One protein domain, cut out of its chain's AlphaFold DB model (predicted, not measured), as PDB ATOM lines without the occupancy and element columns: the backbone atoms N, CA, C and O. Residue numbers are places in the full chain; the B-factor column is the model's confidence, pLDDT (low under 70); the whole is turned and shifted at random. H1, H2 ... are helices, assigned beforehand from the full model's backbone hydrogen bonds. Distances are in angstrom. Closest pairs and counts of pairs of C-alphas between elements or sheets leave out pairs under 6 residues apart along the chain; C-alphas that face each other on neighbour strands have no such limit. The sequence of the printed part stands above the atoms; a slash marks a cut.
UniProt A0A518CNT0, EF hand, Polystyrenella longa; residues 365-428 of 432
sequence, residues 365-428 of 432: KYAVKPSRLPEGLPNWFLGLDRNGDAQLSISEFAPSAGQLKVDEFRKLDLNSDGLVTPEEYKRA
ATOM      1  N   LYS A 365     248.974 224.772 228.033       79.88
ATOM      2  CA  LYS A 365     247.612 224.360 228.420       79.88
ATOM      3  C   LYS A 365     246.967 223.354 227.447       79.88
ATOM      4  O   LYS A 365     246.010 222.684 227.825       79.88
ATOM      5  N   TYR A 366     247.494 223.256 226.229       82.81
ATOM      6  CA  TYR A 366     246.971 222.435 225.138       82.81
ATOM      7  C   TYR A 366     247.900 221.284 224.731       82.81
ATOM      8  O   TYR A 366     247.638 220.642 223.723       82.81
ATOM      9  N   ALA A 367     248.932 220.977 225.527       89.25
ATOM     10  CA  ALA A 367     249.846 219.886 225.215       89.25
ATOM     11  C   ALA A 367     249.133 218.520 225.216       89.25
ATOM     12  O   ALA A 367     248.626 218.054 226.247       89.25
ATOM     13  N   VAL A 368     249.108 217.856 224.062       92.44
ATOM     14  CA  VAL A 368     248.552 216.514 223.901       92.44
ATOM     15  C   VAL A 368     249.466 215.515 224.607       92.44
ATOM     16  O   VAL A 368     250.681 215.481 224.420       92.44
ATOM     17  N   LYS A 369     248.882 214.676 225.470       90.69
ATOM     18  CA  LYS A 369     249.640 213.623 226.157       90.69
ATOM     19  C   LYS A 369     250.163 212.617 225.121       90.69
ATOM     20  O   LYS A 369     249.347 212.147 224.329       90.69
ATOM     21  N   PRO A 370     251.435 212.179 225.191       87.81
ATOM     22  CA  PRO A 370     251.985 211.192 224.258       87.81
ATOM     23  C   PRO A 370     251.167 209.897 224.167       87.81
ATOM     24  O   PRO A 370     251.072 209.297 223.109       87.81
ATOM     25  N   SER A 371     250.490 209.512 225.254       89.25
ATOM     26  CA  SER A 371     249.602 208.342 225.303       89.25
ATOM     27  C   SER A 371     248.329 208.462 224.453       89.25
ATOM     28  O   SER A 371     247.581 207.499 224.350       89.25
ATOM     29  N   ARG A 372     248.006 209.656 223.942       92.94
ATOM     30  CA  ARG A 372     246.875 209.891 223.030       92.94
ATOM     31  C   ARG A 372     247.302 209.899 221.567       92.94
ATOM     32  O   ARG A 372     246.439 209.966 220.699       92.94
ATOM     33  N   LEU A 373     248.606 209.875 221.303       94.50
ATOM     34  CA  LEU A 373     249.127 209.839 219.950       94.50
ATOM     35  C   LEU A 373     249.055 208.414 219.404       94.50
ATOM     36  O   LEU A 373     249.208 207.459 220.170       94.50
ATOM     37  N   PRO A 374     248.856 208.249 218.090       94.31
ATOM     38  CA  PRO A 374     248.910 206.938 217.473       94.31
ATOM     39  C   PRO A 374     250.291 206.294 217.684       94.31
ATOM     40  O   PRO A 374     251.316 206.925 217.432       94.31
ATOM     41  N   GLU A 375     250.329 205.019 218.072       94.06
ATOM     42  CA  GLU A 375     251.590 204.288 218.283       94.06
ATOM     43  C   GLU A 375     252.448 204.238 217.006       94.06
ATOM     44  O   GLU A 375     251.914 204.144 215.900       94.06
ATOM     45  N   GLY A 376     253.775 204.295 217.133       90.25
ATOM     46  CA  GLY A 376     254.692 204.261 215.982       90.25
ATOM     47  C   GLY A 376     254.951 205.617 215.314       90.25
ATOM     48  O   GLY A 376     255.500 205.658 214.213       90.25
ATOM     49  N   LEU A 377     254.569 206.722 215.960       94.06
ATOM     50  CA  LEU A 377     255.008 208.059 215.563       94.06
ATOM     51  C   LEU A 377     256.488 208.248 215.950       94.06
ATOM     52  O   LEU A 377     256.858 207.936 217.085       94.06
ATOM     53  N   PRO A 378     257.358 208.721 215.045       93.31
ATOM     54  CA  PRO A 378     258.772 208.874 215.356       93.31
ATOM     55  C   PRO A 378     259.000 210.013 216.357       93.31
ATOM     56  O   PRO A 378     258.343 211.051 216.298       93.31
ATOM     57  N   ASN A 379     259.993 209.859 217.239       91.31
ATOM     58  CA  ASN A 379     260.296 210.855 218.277       91.31
ATOM     59  C   ASN A 379     260.630 212.248 217.719       91.31
ATOM     60  O   ASN A 379     260.373 213.245 218.390       91.31
ATOM     61  N   TRP A 380     261.162 212.343 216.495       93.25
ATOM     62  CA  TRP A 380     261.444 213.642 215.879       93.25
ATOM     63  C   TRP A 380     260.170 214.452 215.616       93.25
ATOM     64  O   TRP A 380     260.233 215.674 215.693       93.25
ATOM     65  N   PHE A 381     259.022 213.801 215.375       95.44
ATOM     66  CA  PHE A 381     257.744 214.486 215.156       95.44
ATOM     67  C   PHE A 381     257.388 215.308 216.391       95.44
ATOM     68  O   PHE A 381     257.148 216.508 216.312       95.44
ATOM     69  N   LEU A 382     257.484 214.669 217.560       92.94
ATOM     70  CA  LEU A 382     257.310 215.345 218.838       92.94
ATOM     71  C   LEU A 382     258.391 216.393 219.051       92.94
ATOM     72  O   LEU A 382     258.103 217.460 219.565       92.94
ATOM     73  N   GLY A 383     259.636 216.116 218.663       92.69
ATOM     74  CA  GLY A 383     260.738 217.074 218.741       92.69
ATOM     75  C   GLY A 383     260.462 218.388 218.001       92.69
ATOM     76  O   GLY A 383     260.835 219.445 218.514       92.69
ATOM     77  N   LEU A 384     259.790 218.328 216.850       95.00
ATOM     78  CA  LEU A 384     259.456 219.491 216.026       95.00
ATOM     79  C   LEU A 384     258.181 220.216 216.480       95.00
ATOM     80  O   LEU A 384     258.132 221.435 216.348       95.00
ATOM     81  N   ASP A 385     257.212 219.505 217.064       95.81
ATOM     82  CA  ASP A 385     255.995 220.082 217.647       95.81
ATOM     83  C   ASP A 385     256.347 220.914 218.900       95.81
ATOM     84  O   ASP A 385     256.575 220.401 220.005       95.81
ATOM     85  N   ARG A 386     256.471 222.233 218.710       93.44
ATOM     86  CA  ARG A 386     256.892 223.164 219.768       93.44
ATOM     87  C   ARG A 386     255.717 223.617 220.616       93.44
ATOM     88  O   ARG A 386     255.917 223.963 221.784       93.44
ATOM     89  N   ASN A 387     254.525 223.672 220.032       92.12
ATOM     90  CA  ASN A 387     253.322 224.137 220.708       92.12
ATOM     91  C   ASN A 387     252.602 222.996 221.479       92.12
ATOM     92  O   ASN A 387     251.796 223.271 222.373       92.12
ATOM     93  N   GLY A 388     252.972 221.741 221.209       93.69
ATOM     94  CA  GLY A 388     252.467 220.528 221.838       93.69
ATOM     95  C   GLY A 388     251.071 220.111 221.374       93.69
ATOM     96  O   GLY A 388     250.439 219.320 222.075       93.69
ATOM     97  N   ASP A 389     250.543 220.650 220.278       95.06
ATOM     98  CA  ASP A 389     249.177 220.372 219.817       95.06
ATOM     99  C   ASP A 389     249.040 219.057 219.028       95.06
ATOM    100  O   ASP A 389     247.931 218.697 218.623       95.06
ATOM    101  N   ALA A 390     250.135 218.296 218.906       95.94
ATOM    102  CA  ALA A 390     250.258 217.079 218.113       95.94
ATOM    103  C   ALA A 390     250.126 217.283 216.601       95.94
ATOM    104  O   ALA A 390     249.929 216.303 215.881       95.94
ATOM    105  N   GLN A 391     250.235 218.511 216.114       97.31
ATOM    106  CA  GLN A 391     250.217 218.859 214.703       97.31
ATOM    107  C   GLN A 391     251.543 219.536 214.362       97.31
ATOM    108  O   GLN A 391     252.169 220.188 215.191       97.31
ATOM    109  N   LEU A 392     252.021 219.340 213.137       97.50
ATOM    110  CA  LEU A 392     253.206 220.037 212.655       97.50
ATOM    111  C   LEU A 392     252.791 221.094 211.656       97.50
ATOM    112  O   LEU A 392     252.371 220.773 210.547       97.50
ATOM    113  N   SER A 393     252.967 222.359 212.018       97.50
ATOM    114  CA  SER A 393     252.881 223.440 211.044       97.50
ATOM    115  C   SER A 393     254.116 223.473 210.144       97.50
ATOM    116  O   SER A 393     255.215 223.053 210.527       97.50
ATOM    117  N   ILE A 394     253.980 224.077 208.963       96.56
ATOM    118  CA  ILE A 394     255.110 224.278 208.041       96.56
ATOM    119  C   ILE A 394     256.295 225.003 208.706       96.56
ATOM    120  O   ILE A 394     257.457 224.710 208.424       96.56
ATOM    121  N   SER A 395     256.004 225.921 209.633       96.06
ATOM    122  CA  SER A 395     257.010 226.703 210.359       96.06
ATOM    123  C   SER A 395     257.789 225.887 211.394       96.06
ATOM    124  O   SER A 395     258.942 226.204 211.694       96.06
ATOM    125  N   GLU A 396     257.180 224.826 211.918       96.06
ATOM    126  CA  GLU A 396     257.807 223.890 212.854       96.06
ATOM    127  C   GLU A 396     258.618 222.831 212.114       96.06
ATOM    128  O   GLU A 396     259.736 222.516 212.524       96.06
ATOM    129  N   PHE A 397     258.095 222.339 210.989       96.56
ATOM    130  CA  PHE A 397     258.774 221.356 210.153       96.56
ATOM    131  C   PHE A 397     260.008 221.934 209.440       96.56
ATOM    132  O   PHE A 397     261.085 221.331 209.432       96.56
ATOM    133  N   ALA A 398     259.882 223.141 208.880       95.56
ATOM    134  CA  ALA A 398     260.935 223.814 208.125       95.56
ATOM    135  C   ALA A 398     261.229 225.226 208.673       95.56
ATOM    136  O   ALA A 398     260.932 226.220 208.006       95.56
ATOM    137  N   PRO A 399     261.879 225.356 209.852       92.44
ATOM    138  CA  PRO A 399     262.200 226.667 210.430       92.44
ATOM    139  C   PRO A 399     263.074 227.522 209.507       92.44
ATOM    140  O   PRO A 399     262.962 228.744 209.454       92.44
ATOM    141  N   SER A 400     263.967 226.858 208.774       88.31
ATOM    142  CA  SER A 400     264.696 227.417 207.643       88.31
ATOM    143  C   SER A 400     263.883 227.048 206.408       88.31
ATOM    144  O   SER A 400     263.867 225.870 206.050       88.31
ATOM    145  N   ALA A 401     263.181 228.012 205.810       81.25
ATOM    146  CA  ALA A 401     262.238 227.831 204.699       81.25
ATOM    147  C   ALA A 401     262.910 227.398 203.375       81.25
ATOM    148  O   ALA A 401     262.745 228.025 202.333       81.25
ATOM    149  N   GLY A 402     263.720 226.342 203.408       93.62
ATOM    150  CA  GLY A 402     264.304 225.738 202.224       93.62
ATOM    151  C   GLY A 402     263.219 225.030 201.423       93.62
ATOM    152  O   GLY A 402     262.488 224.207 201.976       93.62
ATOM    153  N   GLN A 403     263.152 225.325 200.124       93.31
ATOM    154  CA  GLN A 403     262.139 224.792 199.210       93.31
ATOM    155  C   GLN A 403     262.022 223.262 199.294       93.31
ATOM    156  O   GLN A 403     260.920 222.737 199.380       93.31
ATOM    157  N   LEU A 404     263.154 222.559 199.422       93.75
ATOM    158  CA  LEU A 404     263.195 221.099 199.564       93.75
ATOM    159  C   LEU A 404     262.389 220.575 200.764       93.75
ATOM    160  O   LEU A 404     261.683 219.580 200.640       93.75
ATOM    161  N   LYS A 405     262.459 221.249 201.920       94.69
ATOM    162  CA  LYS A 405     261.696 220.846 203.113       94.69
ATOM    163  C   LYS A 405     260.222 221.202 202.994       94.69
ATOM    164  O   LYS A 405     259.379 220.495 203.529       94.69
ATOM    165  N   VAL A 406     259.909 222.297 202.305       95.81
ATOM    166  CA  VAL A 406     258.522 222.672 202.004       95.81
ATOM    167  C   VAL A 406     257.883 221.633 201.083       95.81
ATOM    168  O   VAL A 406     256.741 221.238 201.304       95.81
ATOM    169  N   ASP A 407     258.621 221.143 200.092       96.12
ATOM    170  CA  ASP A 407     258.138 220.099 199.191       96.12
ATOM    171  C   ASP A 407     257.974 218.757 199.920       96.12
ATOM    172  O   ASP A 407     257.016 218.033 199.664       96.12
ATOM    173  N   GLU A 408     258.858 218.433 200.868       95.12
ATOM    174  CA  GLU A 408     258.691 217.276 201.756       95.12
ATOM    175  C   GLU A 408     257.458 217.421 202.659       95.12
ATOM    176  O   GLU A 408     256.656 216.495 202.750       95.12
ATOM    177  N   PHE A 409     257.247 218.599 203.251       96.19
ATOM    178  CA  PHE A 409     256.058 218.895 204.049       96.19
ATOM    179  C   PHE A 409     254.773 218.684 203.244       96.19
ATOM    180  O   PHE A 409     253.863 218.009 203.709       96.19
ATOM    181  N   ARG A 410     254.728 219.171 201.998       96.31
ATOM    182  CA  ARG A 410     253.585 218.978 201.086       96.31
ATOM    183  C   ARG A 410     253.307 217.513 200.747       96.31
ATOM    184  O   ARG A 410     252.180 217.182 200.411       96.31
ATOM    185  N   LYS A 411     254.312 216.634 200.813       96.69
ATOM    186  CA  LYS A 411     254.106 215.183 200.645       96.69
ATOM    187  C   LYS A 411     253.483 214.543 201.887       96.69
ATOM    188  O   LYS A 411     252.838 213.505 201.768       96.69
ATOM    189  N   LEU A 412     253.718 215.126 203.062       96.25
ATOM    190  CA  LEU A 412     253.162 214.667 204.335       96.25
ATOM    191  C   LEU A 412     251.757 215.236 204.589       96.25
ATOM    192  O   LEU A 412     250.929 214.546 205.176       96.25
ATOM    193  N   ASP A 413     251.496 216.463 204.140       97.44
ATOM    194  CA  ASP A 413     250.219 217.172 204.253       97.44
ATOM    195  C   ASP A 413     249.242 216.719 203.151       97.44
ATOM    196  O   ASP A 413     249.158 217.295 202.063       97.44
ATOM    197  N   LEU A 414     248.520 215.628 203.425       97.69
ATOM    198  CA  LEU A 414     247.630 214.986 202.453       97.69
ATOM    199  C   LEU A 414     246.371 215.806 202.139       97.69
ATOM    200  O   LEU A 414     245.771 215.597 201.084       97.69
ATOM    201  N   ASN A 415     245.946 216.692 203.044       97.31
ATOM    202  CA  ASN A 415     244.739 217.505 202.882       97.31
ATOM    203  C   ASN A 415     245.050 218.954 202.436       97.31
ATOM    204  O   ASN A 415     244.133 219.671 202.030       97.31
ATOM    205  N   SER A 416     246.330 219.347 202.438       97.50
ATOM    206  CA  SER A 416     246.832 220.675 202.070       97.50
ATOM    207  C   SER A 416     246.309 221.821 202.949       97.50
ATOM    208  O   SER A 416     246.146 222.944 202.465       97.50
ATOM    209  N   ASP A 417     246.042 221.562 204.231       97.44
ATOM    210  CA  ASP A 417     245.602 222.572 205.203       97.44
ATOM    211  C   ASP A 417     246.771 223.328 205.869       97.44
ATOM    212  O   ASP A 417     246.558 224.309 206.592       97.44
ATOM    213  N   GLY A 418     248.014 222.935 205.570       97.12
ATOM    214  CA  GLY A 418     249.222 223.530 206.127       97.12
ATOM    215  C   GLY A 418     249.628 222.963 207.489       97.12
ATOM    216  O   GLY A 418     250.528 223.529 208.127       97.12
ATOM    217  N   LEU A 419     248.996 221.875 207.933       98.00
ATOM    218  CA  LEU A 419     249.249 221.163 209.179       98.00
ATOM    219  C   LEU A 419     249.392 219.665 208.880       98.00
ATOM    220  O   LEU A 419     248.566 219.052 208.227       98.00
ATOM    221  N   VAL A 420     250.445 219.038 209.398       98.00
ATOM    222  CA  VAL A 420     250.610 217.582 209.300       98.00
ATOM    223  C   VAL A 420     250.182 216.955 210.613       98.00
ATOM    224  O   VAL A 420     250.825 217.143 211.650       98.00
ATOM    225  N   THR A 421     249.111 216.172 210.572       97.81
ATOM    226  CA  THR A 421     248.632 215.388 211.711       97.81
ATOM    227  C   THR A 421     249.351 214.032 211.818       97.81
ATOM    228  O   THR A 421     249.926 213.526 210.848       97.81
ATOM    229  N   PRO A 422     249.295 213.358 212.985       97.06
ATOM    230  CA  PRO A 422     249.907 212.042 213.162       97.06
ATOM    231  C   PRO A 422     249.288 210.962 212.261       97.06
ATOM    232  O   PRO A 422     249.951 209.983 211.914       97.06
ATOM    233  N   GLU A 423     248.013 211.116 211.895       96.81
ATOM    234  CA  GLU A 423     247.325 210.200 210.982       96.81
ATOM    235  C   GLU A 423     247.798 210.376 209.540       96.81
ATOM    236  O   GLU A 423     248.032 209.382 208.851       96.81
ATOM    237  N   GLU A 424     247.988 211.618 209.099       96.81
ATOM    238  CA  GLU A 424     248.518 211.924 207.769       96.81
ATOM    239  C   GLU A 424     249.948 211.431 207.628       96.81
ATOM    240  O   GLU A 424     250.244 210.718 206.674       96.81
ATOM    241  N   TYR A 425     250.795 211.664 208.635       96.00
ATOM    242  CA  TYR A 425     252.159 211.140 208.648       96.00
ATOM    243  C   TYR A 425     252.213 209.609 208.480       96.00
ATOM    244  O   TYR A 425     253.089 209.074 207.802       96.00
ATOM    245  N   LYS A 426     251.268 208.879 209.085       94.62
ATOM    246  CA  LYS A 426     251.179 207.417 208.944       94.62
ATOM    247  C   LYS A 426     250.717 206.969 207.562       94.62
ATOM    248  O   LYS A 426     251.131 205.900 207.118       94.62
ATOM    249  N   ARG A 427     249.825 207.735 206.933       95.62
ATOM    250  CA  ARG A 427     249.287 207.446 205.595       95.62
ATOM    251  C   ARG A 427     250.235 207.885 204.485       95.62
ATOM    252  O   ARG A 427     250.182 207.308 203.402       95.62
ATOM    253  N   ALA A 428     251.073 208.884 204.745       94.31
ATOM    254  CA  ALA A 428     251.998 209.419 203.769       94.31
ATOM    255  C   ALA A 428     252.951 208.317 203.269       94.31
ATOM    256  O   ALA A 428     253.463 207.521 204.069       94.31
TER     257      ALA A 428
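AT A GLANCE: This is residues 365 to 428 of the 432 residues of the protein "EF hand" of Polystyrenella longa (UniProt A0A518CNT0). Four short helices sit round a middle of loops, in two halves: H1, a loop and H2 make one half, and H3, a loop and H4 make the other. The two loops come side by side in a short antiparallel pairing of residues 392 to 393 with residues 419 to 420, and the long opening stretch, residues 365 to 378, runs round the outside before H1. The printed part has 64 residues, with four named helices in the order H1, H2, H3, H4 and no named strand. The class is all helix, although the named helices hold 26 of the 64 residues, under half. The whole is compact, with a radius of gyration of the C-alphas of 11.3 A and spans of 33 by 24 by 20 A.

HOW THE PARTS SIT: H3, residues 403 to 412, is the longest helix, with 10 residues. It touches H2, residues 394 to 397; their closest C-alphas are those of Phe 409 and Ile 394, 6.8 A apart. H3 and H4, residues 422 to 427, are close but not clearly touching, with the C-alphas of Leu 412 and Tyr 425 the closest at 5.7 A. The lines of H3 and H4 are about perpendicular, at 85 degrees. H1, residues 379 to 384, is close to H2 but not clearly touching it; their closest C-alphas are those of Leu 384 and Glu 396, 5.7 A apart. H1 and H4 are only just apart, the closest C-alphas being 8.4 A from each other. H1 and H3 are apart, and so are H2 and H4. Every O i to N i+4 pair is within hydrogen-bond range in H1, H3 and H4; H2, with four residues, is too short for such a pair.

IN THESE COORDINATES: H3 measures 14.5 A from C-alpha 403 at (262.139, 224.792, 199.210) to C-alpha 412. H2 measures 5.1 A from Ile 394 to Phe 397. H1 begins with C-alpha 379 at (260.296, 210.855, 218.277) and is 9.0 A long. H4 is 8.9 A long and ends with C-alpha 427 at (249.287, 207.446, 205.595).

THE WHOLE: The two C-alphas farthest apart in the domain are those of Ser 371 and Gln 403, at 33.3 A. The C-alphas of residues 365 to 378, which hold no named element, lie 10 to 19 A from the mean of the C-alphas. The link from H2 to H3 is tight, with 5 residues; the links from H1 to H2 and from H3 to H4 are short, with 9 residues each. The printed part has no cut. Its mean pLDDT is 94.1, and no printed residue is under 70.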